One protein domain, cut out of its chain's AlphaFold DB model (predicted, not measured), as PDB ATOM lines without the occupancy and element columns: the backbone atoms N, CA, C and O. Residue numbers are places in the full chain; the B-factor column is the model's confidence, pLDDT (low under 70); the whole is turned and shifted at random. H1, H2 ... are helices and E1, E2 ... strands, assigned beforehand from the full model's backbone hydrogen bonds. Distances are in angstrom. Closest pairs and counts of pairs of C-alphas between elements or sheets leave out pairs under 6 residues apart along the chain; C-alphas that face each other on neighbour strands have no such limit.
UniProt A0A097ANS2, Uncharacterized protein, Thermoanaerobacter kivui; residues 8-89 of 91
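This is residues 8 to 89 of the 91 residues of an uncharacterized protein of Thermoanaerobacter kivui (UniProt A0A097ANS2). H2 sits in the middle of a small rounded body, with the longer helix H1 packed across one of its sides, while at one end of the body the first and last strands, E1 and E2, pair as a two-stranded antiparallel ribbon. The loop of residues 30 to 49 reaches the end far from the ribbon, and the short helix H3 lies on the side of H2 away from H1. The printed part has 82 residues with two named strands and three named helices, in the order E1, H1, H2, H3, E2; the class is mixed, helices and strands, with under half of the residues in named elements. The whole is compact, with a radius of gyration of the C-alphas of 12.2 A and spans of 31 by 25 by 24 A.

E1 is residues 8 to 11, 10.4 A from first to last C-alpha, and C-alpha 8 is at (279.615, 269.163, 245.363). H1, residues 16 to 29, measures 21.0 A and begins with C-alpha 16 at (273.067, 281.502, 235.410). H2 is residues 50 to 60, 15.2 A long. H3 is residues 74 to 78, 6.5 A long. E2, residues 83 to 88, measures 14.0 A and ends with C-alpha 88 at (279.856, 267.517, 251.671).

E1 and E2 are antiparallel neighbours, with 161 degrees between their directions; N 8 and O 87 are 2.9 A apart and N 84 and O 10 are 2.9 A apart, both within hydrogen-bond range. H1 and E2 are apart. H1 touches H2 at a steep tilt of 48 degrees, opposite ways; their closest C-alphas are those of Ala 22 and Ala 55, 4.8 A apart. H2 and H3 are close but not clearly touching, with the closest C-alphas, those of Trp 53 and Ile 77, 8.0 A apart. H1 and H3 are apart. The closest C-alphas of H3 and E2 are those of Ile 77 and Thr 83, 7.1 A apart. In H2 and H3 every O i to N i+4 pair is within hydrogen-bond range; in H1 it is 8 of 10.

The two C-alphas farthest apart are those of Glu 44 and Ser 89, 33.1 A, while the C-alphas of Val 8 and Ser 89, the first and last printed residues, are 8.0 A apart. The printed part has no cut. The links from H1 to H2, 20 residues, and from H2 to H3, 13 residues, are long; those from E1 to H1 and from H3 to E2 are tight. The mean pLDDT of the printed part is 93.3, and no printed residue is under 70.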
ATOM      1  N   VAL A   8     280.242 268.492 246.496       88.88
ATOM      2  CA  VAL A   8     279.615 269.163 245.363       88.88
ATOM      3  C   VAL A   8     280.031 270.628 245.391       88.88
ATOM      4  O   VAL A   8     279.854 271.325 246.392       88.88
ATOM      5  N   CYS A   9     280.611 271.092 244.284       90.94
ATOM      6  CA  CYS A   9     281.012 272.483 244.107       90.94
ATOM      7  C   CYS A   9     280.197 273.162 243.004       90.94
ATOM      8  O   CYS A   9     279.685 272.527 242.080       90.94
ATOM      9  N   ARG A  10     280.063 274.481 243.115       91.69
ATOM     10  CA  ARG A  10     279.433 275.351 242.120       91.69
ATOM     11  C   ARG A  10     280.464 276.359 241.647       91.69
ATOM     12  O   ARG A  10     281.136 276.936 242.487       91.69
ATOM     13  N   ALA A  11     280.521 276.639 240.344       92.50
ATOM     14  CA  ALA A  11     281.270 277.782 239.822       92.50
ATOM     15  C   ALA A  11     280.631 279.089 240.329       92.50
ATOM     16  O   ALA A  11     279.623 279.545 239.779       92.50
ATOM     17  N   SER A  12     281.138 279.636 241.429       89.69
ATOM     18  CA  SER A  12     280.517 280.713 242.206       89.69
ATOM     19  C   SER A  12     280.671 282.079 241.555       89.69
ATOM     20  O   SER A  12     279.774 282.913 241.662       89.69
ATOM     21  N   SER A  13     281.741 282.270 240.787       88.31
ATOM     22  CA  SER A  13     281.967 283.464 239.971       88.31
ATOM     23  C   SER A  13     281.101 283.534 238.711       88.31
ATOM     24  O   SER A  13     281.054 284.574 238.058       88.31
ATOM     25  N   SER A  14     280.397 282.450 238.371       90.00
ATOM     26  CA  SER A  14     279.525 282.399 237.199       90.00
ATOM     27  C   SER A  14     278.099 282.867 237.501       90.00
ATOM     28  O   SER A  14     277.529 282.585 238.561       90.00
ATOM     29  N   ASN A  15     277.447 283.500 236.528       92.75
ATOM     30  CA  ASN A  15     276.002 283.723 236.538       92.75
ATOM     31  C   ASN A  15     275.236 282.560 235.868       92.75
ATOM     32  O   ASN A  15     275.815 281.639 235.291       92.75
ATOM     33  N   ALA A  16     273.902 282.577 235.955       91.75
ATOM     34  CA  ALA A  16     273.067 281.502 235.410       91.75
ATOM     35  C   ALA A  16     273.243 281.299 233.892       91.75
ATOM     36  O   ALA A  16     273.242 280.160 233.429       91.75
ATOM     37  N   GLY A  17     273.445 282.378 233.130       94.62
ATOM     38  CA  GLY A  17     273.673 282.307 231.688       94.62
ATOM     39  C   GLY A  17     275.024 281.687 231.331       94.62
ATOM     40  O   GLY A  17     275.114 280.902 230.393       94.62
ATOM     41  N   GLU A  18     276.074 281.977 232.096       94.50
ATOM     42  CA  GLU A  18     277.398 281.368 231.902       94.50
ATOM     43  C   GLU A  18     277.392 279.874 232.221       94.50
ATOM     44  O   GLU A  18     277.959 279.087 231.465       94.50
ATOM     45  N   ARG A  19     276.676 279.465 233.275       92.88
ATOM     46  CA  ARG A  19     276.466 278.040 233.572       92.88
ATOM     47  C   ARG A  19     275.703 277.328 232.461       92.88
ATOM     48  O   ARG A  19     276.093 276.230 232.085       92.88
ATOM     49  N   ALA A  20     274.662 277.952 231.909       94.38
ATOM     50  CA  ALA A  20     273.924 277.386 230.781       94.38
ATOM     51  C   ALA A  20     274.830 277.198 229.551       94.38
ATOM     52  O   ALA A  20     274.881 276.109 228.986       94.38
ATOM     53  N   LYS A  21     275.648 278.203 229.210       94.75
ATOM     54  CA  LYS A  21     276.635 278.093 228.123       94.75
ATOM     55  C   LYS A  21     277.664 276.984 228.369       94.75
ATOM     56  O   LYS A  21     278.056 276.297 227.427       94.75
ATOM     57  N   ALA A  22     278.117 276.810 229.613       94.88
ATOM     58  CA  ALA A  22     279.017 275.718 229.972       94.88
ATOM     59  C   ALA A  22     278.334 274.355 229.769       94.88
ATOM     60  O   ALA A  22     278.921 273.476 229.145       94.88
ATOM     61  N   VAL A  23     277.079 274.195 230.200       93.75
ATOM     62  CA  VAL A  23     276.284 272.976 229.961       93.75
ATOM     63  C   VAL A  23     276.154 272.677 228.462       93.75
ATOM     64  O   VAL A  23     276.480 271.569 228.037       93.75
ATOM     65  N   ASP A  24     275.797 273.669 227.643       94.81
ATOM     66  CA  ASP A  24     275.712 273.521 226.180       94.81
ATOM     67  C   ASP A  24     277.051 273.095 225.559       94.81
ATOM     68  O   ASP A  24     277.105 272.331 224.590       94.81
ATOM     69  N   LYS A  25     278.164 273.580 226.122       94.44
ATOM     70  CA  LYS A  25     279.508 273.195 225.690       94.44
ATOM     71  C   LYS A  25     279.832 271.754 226.084       94.44
ATOM     72  O   LYS A  25     280.431 271.060 225.264       94.44
ATOM     73  N   VAL A  26     279.418 271.297 227.272       94.31
ATOM     74  CA  VAL A  26     279.661 269.923 227.749       94.31
ATOM     75  C   VAL A  26     279.034 268.880 226.822       94.31
ATOM     76  O   VAL A  26     279.667 267.865 226.535       94.31
ATOM     77  N   TYR A  27     277.840 269.144 226.277       93.31
ATOM     78  CA  TYR A  27     277.171 268.222 225.348       93.31
ATOM     79  C   TYR A  27     278.003 267.878 224.104       93.31
ATOM     80  O   TYR A  27     277.832 266.802 223.534       93.31
ATOM     81  N   LYS A  28     278.947 268.739 223.704       91.44
ATOM     82  CA  LYS A  28     279.834 268.486 222.557       91.44
ATOM     83  C   LYS A  28     280.880 267.402 222.819       91.44
ATOM     84  O   LYS A  28     281.493 266.941 221.864       91.44
ATOM     85  N   PHE A  29     281.089 267.007 224.076       91.50
ATOM     86  CA  PHE A  29     282.044 265.960 224.447       91.50
ATOM     87  C   PHE A  29     281.397 264.575 224.602       91.50
ATOM     88  O   PHE A  29     282.095 263.594 224.856       91.50
ATOM     89  N   VAL A  30     280.072 264.469 224.452       92.25
ATOM     90  CA  VAL A  30     279.364 263.186 224.542       92.25
ATOM     91  C   VAL A  30     279.829 262.255 223.420       92.25
ATOM     92  O   VAL A  30     279.839 262.630 222.252       92.25
ATOM     93  N   GLY A  31     280.204 261.028 223.787       91.75
ATOM     94  CA  GLY A  31     280.678 260.004 222.851       91.75
ATOM     95  C   GLY A  31     282.165 260.090 222.499       91.75
ATOM     96  O   GLY A  31     282.661 259.202 221.808       91.75
ATOM     97  N   ILE A  32     282.894 261.100 222.986       90.69
ATOM     98  CA  ILE A  32     284.340 261.196 222.764       90.69
ATOM     99  C   ILE A  32     285.085 260.200 223.679       90.69
ATOM    100  O   ILE A  32     284.738 260.092 224.860       90.69
ATOM    101  N   PRO A  33     286.102 259.469 223.174       91.12
ATOM    102  CA  PRO A  33     286.885 258.542 223.984       91.12
ATOM    103  C   PRO A  33     287.586 259.206 225.173       91.12
ATOM    104  O   PRO A  33     288.105 260.319 225.092       91.12
ATOM    105  N   TYR A  34     287.641 258.469 226.280       94.69
ATOM    106  CA  TYR A  34     288.324 258.901 227.492       94.69
ATOM    107  C   TYR A  34     289.845 258.713 227.387       94.69
ATOM    108  O   TYR A  34     290.319 257.633 227.037       94.69
ATOM    109  N   SER A  35     290.618 259.723 227.790       95.44
ATOM    110  CA  SER A  35     292.078 259.660 227.898       95.44
ATOM    111  C   SER A  35     292.602 260.631 228.959       95.44
ATOM    112  O   SER A  35     292.563 261.850 228.800       95.44
ATOM    113  N   TRP A  36     293.146 260.085 230.052       93.19
ATOM    114  CA  TRP A  36     293.693 260.877 231.164       93.19
ATOM    115  C   TRP A  36     295.014 261.586 230.830       93.19
ATOM    116  O   TRP A  36     295.415 262.490 231.553       93.19
ATOM    117  N   ARG A  37     295.686 261.185 229.743       92.94
ATOM    118  CA  ARG A  37     296.970 261.749 229.293       92.94
ATOM    119  C   ARG A  37     296.807 262.935 228.335       92.94
ATOM    120  O   ARG A  37     297.758 263.283 227.648       92.94
ATOM    121  N   ALA A  38     295.620 263.527 228.261       93.75
ATOM    122  CA  ALA A  38     295.328 264.648 227.375       93.75
ATOM    123  C   ALA A  38     295.569 266.010 228.041       93.75
ATOM    124  O   ALA A  38     294.746 266.436 228.849       93.75
ATOM    125  N   ASP A  39     296.667 266.703 227.759       93.75
ATOM    126  CA  ASP A  39     296.947 267.992 228.409       93.75
ATOM    127  C   ASP A  39     295.964 269.094 227.980       93.75
ATOM    128  O   ASP A  39     295.090 268.875 227.143       93.75
ATOM    129  N   LYS A  40     296.057 270.293 228.568       93.88
ATOM    130  CA  LYS A  40     295.128 271.401 228.278       93.88
ATOM    131  C   LYS A  40     295.064 271.831 226.808       93.88
ATOM    132  O   LYS A  40     294.056 272.419 226.421       93.88
ATOM    133  N   SER A  41     296.124 271.602 226.036       93.38
ATOM    134  CA  SER A  41     296.212 271.964 224.617       93.38
ATOM    135  C   SER A  41     295.702 270.873 223.676       93.38
ATOM    136  O   SER A  41     295.390 271.164 222.523       93.38
ATOM    137  N   ASP A  42     295.572 269.638 224.162       93.62
ATOM    138  CA  ASP A  42     294.989 268.537 223.403       93.62
ATOM    139  C   ASP A  42     293.476 268.769 223.238       93.62
ATOM    140  O   ASP A  42     292.738 268.835 224.218       93.62
ATOM    141  N   ASP A  43     292.985 268.906 222.011       90.81
ATOM    142  CA  ASP A  43     291.556 269.125 221.745       90.81
ATOM    143  C   ASP A  43     290.832 267.867 221.227       90.81
ATOM    144  O   ASP A  43     289.630 267.903 220.950       90.81
ATOM    145  N   GLU A  44     291.531 266.735 221.161       91.19
ATOM    146  CA  GLU A  44     291.022 265.458 220.651       91.19
ATOM    147  C   GLU A  44     290.729 264.469 221.783       91.19
ATOM    148  O   GLU A  44     289.790 263.677 221.703       91.19
ATOM    149  N   ASN A  45     291.488 264.558 222.874       93.94
ATOM    150  CA  ASN A  45     291.418 263.640 223.996       93.94
ATOM    151  C   ASN A  45     290.917 264.338 225.269       93.94
ATOM    152  O   ASN A  45     291.294 265.468 225.597       93.94
ATOM    153  N   TRP A  46     290.067 263.645 226.030       96.06
ATOM    154  CA  TRP A  46     289.323 264.253 227.135       96.06
ATOM    155  C   TRP A  46     289.272 263.348 228.361       96.06
ATOM    156  O   TRP A  46     289.219 262.125 228.256       96.06
ATOM    157  N   TYR A  47     289.248 263.955 229.544       96.75
ATOM    158  CA  TYR A  47     289.083 263.240 230.806       96.75
ATOM    159  C   TYR A  47     288.219 264.030 231.790       96.75
ATOM    160  O   TYR A  47     287.809 265.161 231.520       96.75
ATOM    161  N   CYS A  48     287.933 263.404 232.933       94.94
ATOM    162  CA  CYS A  48     286.853 263.778 233.842       94.94
ATOM    163  C   CYS A  48     286.845 265.257 234.251       94.94
ATOM    164  O   CYS A  48     285.802 265.894 234.150       94.94
ATOM    165  N   SER A  49     287.980 265.815 234.677       96.25
ATOM    166  CA  SER A  49     288.072 267.208 235.137       96.25
ATOM    167  C   SER A  49     288.434 268.201 234.030       96.25
ATOM    168  O   SER A  49     288.106 269.380 234.145       96.25
ATOM    169  N   LYS A  50     289.013 267.753 232.910       96.88
ATOM    170  CA  LYS A  50     289.277 268.630 231.757       96.88
ATOM    171  C   LYS A  50     288.005 269.047 231.025       96.88
ATOM    172  O   LYS A  50     287.918 270.189 230.585       96.88
ATOM    173  N   VAL A  51     287.015 268.162 230.913       96.94
ATOM    174  CA  VAL A  51     285.726 268.467 230.265       96.94
ATOM    175  C   VAL A  51     285.008 269.672 230.902       96.94
ATOM    176  O   VAL A  51     284.741 270.637 230.180       96.94
ATOM    177  N   PRO A  52     284.710 269.691 232.219       95.88
ATOM    178  CA  PRO A  52     284.058 270.840 232.843       95.88
ATOM    179  C   PRO A  52     284.936 272.097 232.791       95.88
ATOM    180  O   PRO A  52     284.413 273.179 232.530       95.88
ATOM    181  N   TRP A  53     286.259 271.974 232.951       96.94
ATOM    182  CA  TRP A  53     287.168 273.116 232.809       96.94
ATOM    183  C   TRP A  53     287.104 273.738 231.417       96.94
ATOM    184  O   TRP A  53     286.881 274.940 231.288       96.94
ATOM    185  N   ALA A  54     287.220 272.929 230.364       96.44
ATOM    186  CA  ALA A  54     287.161 273.419 228.996       96.44
ATOM    187  C   ALA A  54     285.788 274.004 228.663       96.44
ATOM    188  O   ALA A  54     285.706 274.957 227.888       96.44
ATOM    189  N   ALA A  55     284.715 273.467 229.249       96.25
ATOM    190  CA  ALA A  55     283.381 274.021 229.098       96.25
ATOM    191  C   ALA A  55     283.297 275.456 229.633       96.25
ATOM    192  O   ALA A  55     282.963 276.357 228.867       96.25
ATOM    193  N   TYR A  56     283.674 275.691 230.893       96.62
ATOM    194  CA  TYR A  56     283.699 277.041 231.469       96.62
ATOM    195  C   TYR A  56     284.695 277.956 230.745       96.62
ATOM    196  O   TYR A  56     284.333 279.053 230.312       96.62
ATOM    197  N   LYS A  57     285.919 277.477 230.498       95.62
ATOM    198  CA  LYS A  57     286.970 278.287 229.878       95.62
ATOM    199  C   LYS A  57     286.604 278.729 228.466       95.62
ATOM    200  O   LYS A  57     286.731 279.906 228.141       95.62
ATOM    201  N   LYS A  58     286.120 277.812 227.621       93.25
ATOM    202  CA  LYS A  58     285.790 278.107 226.215       93.25
ATOM    203  C   LYS A  58     284.427 278.794 226.049       93.25
ATOM    204  O   LYS A  58     284.210 279.405 225.008       93.25
ATOM    205  N   ALA A  59     283.498 278.666 227.002       92.75
ATOM    206  CA  ALA A  59     282.149 279.230 226.876       92.75
ATOM    207  C   ALA A  59     281.986 280.613 227.529       92.75
ATOM    208  O   ALA A  59     281.218 281.435 227.022       92.75
ATOM    209  N   SER A  60     282.689 280.874 228.635       91.38
ATOM    210  CA  SER A  60     282.578 282.125 229.402       91.38
ATOM    211  C   SER A  60     283.920 282.721 229.838       91.38
ATOM    212  O   SER A  60     283.931 283.776 230.462       91.38
ATOM    213  N   GLY A  61     285.054 282.090 229.519       93.69
ATOM    214  CA  GLY A  61     286.382 282.577 229.912       93.69
ATOM    215  C   GLY A  61     286.764 282.281 231.367       93.69
ATOM    216  O   GLY A  61     287.904 282.551 231.752       93.69
ATOM    217  N   ILE A  62     285.855 281.690 232.149       95.06
ATOM    218  CA  ILE A  62     286.061 281.367 233.566       95.06
ATOM    219  C   ILE A  62     287.026 280.186 233.679       95.06
ATOM    220  O   ILE A  62     286.815 279.136 233.070       95.06
ATOM    221  N   ASP A  63     288.091 280.363 234.459       96.06
ATOM    222  CA  ASP A  63     289.137 279.362 234.647       96.06
ATOM    223  C   ASP A  63     288.986 278.664 235.997       96.06
ATOM    224  O   ASP A  63     289.497 279.119 237.016       96.06
ATOM    225  N   ILE A  64     288.257 277.551 236.010       96.00
ATOM    226  CA  ILE A  64     288.022 276.778 237.238       96.00
ATOM    227  C   ILE A  64     289.210 275.885 237.632       96.00
ATOM    228  O   ILE A  64     289.057 275.021 238.485       96.00
ATOM    229  N   ASP A  65     290.386 276.061 237.028       96.69
ATOM    230  CA  ASP A  65     291.620 275.413 237.471       96.69
ATOM    231  C   ASP A  65     292.357 276.306 238.483       96.69
ATOM    232  O   ASP A  65     292.888 277.361 238.136       96.69
ATOM    233  N   GLY A  66     292.395 275.870 239.744       95.19
ATOM    234  CA  GLY A  66     292.995 276.621 240.842       95.19
ATOM    235  C   GLY A  66     294.523 276.735 240.817       95.19
ATOM    236  O   GLY A  66     295.048 277.644 241.460       95.19
ATOM    237  N   ASN A  67     295.247 275.863 240.102       94.88
ATOM    238  CA  ASN A  67     296.717 275.898 240.047       94.88
ATOM    239  C   ASN A  67     297.269 276.373 238.688       94.88
ATOM    240  O   ASN A  67     298.454 276.701 238.595       94.88
ATOM    241  N   ILE A  68     296.414 276.453 237.659       93.62
ATOM    242  CA  ILE A  68     296.735 276.943 236.305       93.62
ATOM    243  C   ILE A  68     297.840 276.090 235.638       93.62
ATOM    244  O   ILE A  68     298.546 276.516 234.726       93.62
ATOM    245  N   GLY A  69     297.983 274.843 236.069       93.44
ATOM    246  CA  GLY A  69     299.053 273.935 235.690       93.44
ATOM    247  C   GLY A  69     298.880 273.335 234.298       93.44
ATOM    248  O   GLY A  69     298.041 273.742 233.496       93.44
ATOM    249  N   PHE A  70     299.708 272.338 233.996       94.94
ATOM    250  CA  PHE A  70     299.683 271.641 232.707       94.94
ATOM    251  C   PHE A  70     298.453 270.726 232.551       94.94
ATOM    252  O   PHE A  70     297.893 270.599 231.462       94.94
ATOM    253  N   TRP A  71     298.009 270.134 233.662       95.94
ATOM    254  CA  TRP A  71     296.806 269.310 233.775       95.94
ATOM    255  C   TRP A  71     295.742 270.053 234.575       95.94
ATOM    256  O   TRP A  71     296.067 270.909 235.383       95.94
ATOM    257  N   VAL A  72     294.488 269.661 234.390       96.88
ATOM    258  CA  VAL A  72     293.366 270.037 235.259       96.88
ATOM    259  C   VAL A  72     292.951 268.814 236.056       96.88
ATOM    260  O   VAL A  72     292.258 267.953 235.518       96.88
ATOM    261  N   LEU A  73     293.367 268.680 237.303       94.31
ATOM    262  CA  LEU A  73     292.981 267.562 238.160       94.31
ATOM    263  C   LEU A  73     291.697 267.891 238.940       94.31
ATOM    264  O   LEU A  73     291.360 269.060 239.114       94.31
ATOM    265  N   PRO A  74     290.963 266.889 239.459       93.31
ATOM    266  CA  PRO A  74     289.772 267.153 240.270       93.31
ATOM    267  C   PRO A  74     290.049 268.038 241.494       93.31
ATOM    268  O   PRO A  74     289.213 268.859 241.866       93.31
ATOM    269  N   ILE A  75     291.240 267.906 242.092       92.06
ATOM    270  CA  ILE A  75     291.674 268.752 243.208       92.06
ATOM    271  C   ILE A  75     291.825 270.221 242.796       92.06
ATOM    272  O   ILE A  75     291.561 271.100 243.606       92.06
ATOM    273  N   ASP A  76     292.177 270.493 241.541       94.69
ATOM    274  CA  ASP A  76     292.374 271.857 241.052       94.69
ATOM    275  C   ASP A  76     291.045 272.601 240.929       94.69
ATOM    276  O   ASP A  76     290.977 273.792 241.223       94.69
ATOM    277  N   ILE A  77     289.979 271.878 240.574       94.31
ATOM    278  CA  ILE A  77     288.609 272.396 240.622       94.31
ATOM    279  C   ILE A  77     288.198 272.636 242.073       94.31
ATOM    280  O   ILE A  77     287.666 273.690 242.373       94.31
ATOM    281  N   PHE A  78     288.482 271.705 242.988       91.88
ATOM    282  CA  PHE A  78     288.120 271.842 244.404       91.88
ATOM    283  C   PHE A  78     288.742 273.070 245.086       91.88
ATOM    284  O   PHE A  78     288.082 273.719 245.894       91.88
ATOM    285  N   ILE A  79     290.009 273.375 244.789       92.12
ATOM    286  CA  ILE A  79     290.734 274.496 245.409       92.12
ATOM    287  C   ILE A  79     290.583 275.816 244.643       92.12
ATOM    288  O   ILE A  79     291.184 276.818 245.038       92.12
ATOM    289  N   SER A  80     289.850 275.833 243.527       95.19
ATOM    290  CA  SER A  80     289.721 277.032 242.705       95.19
ATOM    291  C   SER A  80     288.932 278.117 243.431       95.19
ATOM    292  O   SER A  80     287.850 277.876 243.958       95.19
ATOM    293  N   LYS A  81     289.429 279.357 243.368       94.81
ATOM    294  CA  LYS A  81     288.705 280.550 243.841       94.81
ATOM    295  C   LYS A  81     287.418 280.834 243.055       94.81
ATOM    296  O   LYS A  81     286.620 281.664 243.468       94.81
ATOM    297  N   GLU A  82     287.262 280.199 241.894       95.56
ATOM    298  CA  GLU A  82     286.092 280.331 241.028       95.56
ATOM    299  C   GLU A  82     284.975 279.350 241.419       95.56
ATOM    300  O   GLU A  82     283.911 279.349 240.798       95.56
ATOM    301  N   THR A  83     285.209 278.489 242.416       94.06
ATOM    302  CA  THR A  83     284.253 277.480 242.868       94.06
ATOM    303  C   THR A  83     284.037 277.514 244.371       94.06
ATOM    304  O   THR A  83     284.994 277.599 245.131       94.06
ATOM    305  N   ASP A  84     282.790 277.313 244.792       93.38
ATOM    306  CA  ASP A  84     282.433 277.134 246.197       93.38
ATOM    307  C   ASP A  84     281.857 275.737 246.419       93.38
ATOM    308  O   ASP A  84     280.947 275.300 245.702       93.38
ATOM    309  N   VAL A  85     282.359 275.040 247.439       90.31
ATOM    310  CA  VAL A  85     281.749 273.801 247.933       90.31
ATOM    311  C   VAL A  85     280.493 274.159 248.714       90.31
ATOM    312  O   VAL A  85     280.552 274.932 249.667       90.31
ATOM    313  N   PHE A  86     279.359 273.587 248.320       88.62
ATOM    314  CA  PHE A  86     278.079 273.830 248.991       88.62
ATOM    315  C   PHE A  86     277.493 272.576 249.644       88.62
ATOM    316  O   PHE A  86     276.524 272.681 250.389       88.62
ATOM    317  N   GLU A  87     278.082 271.408 249.395       87.06
ATOM    318  CA  GLU A  87     277.666 270.154 250.010       87.06
ATOM    319  C   GLU A  87     278.870 269.229 250.192       87.06
ATOM    320  O   GLU A  87     279.666 269.038 249.268       87.06
ATOM    321  N   TYR A  88     278.984 268.649 251.385       83.62
ATOM    322  CA  TYR A  88     279.856 267.517 251.671       83.62
ATOM    323  C   TYR A  88     278.966 266.296 251.877       83.62
ATOM    324  O   TYR A  88     278.019 266.343 252.663       83.62
ATOM    325  N   SER A  89     279.254 265.216 251.161       75.19
ATOM    326  CA  SER A  89     278.511 263.969 251.292       75.19
ATOM    327  C   SER A  89     278.860 263.311 252.620       75.19
ATOM    328  O   SER A  89     279.960 262.784 252.776       75.19
TER     329      SER A  89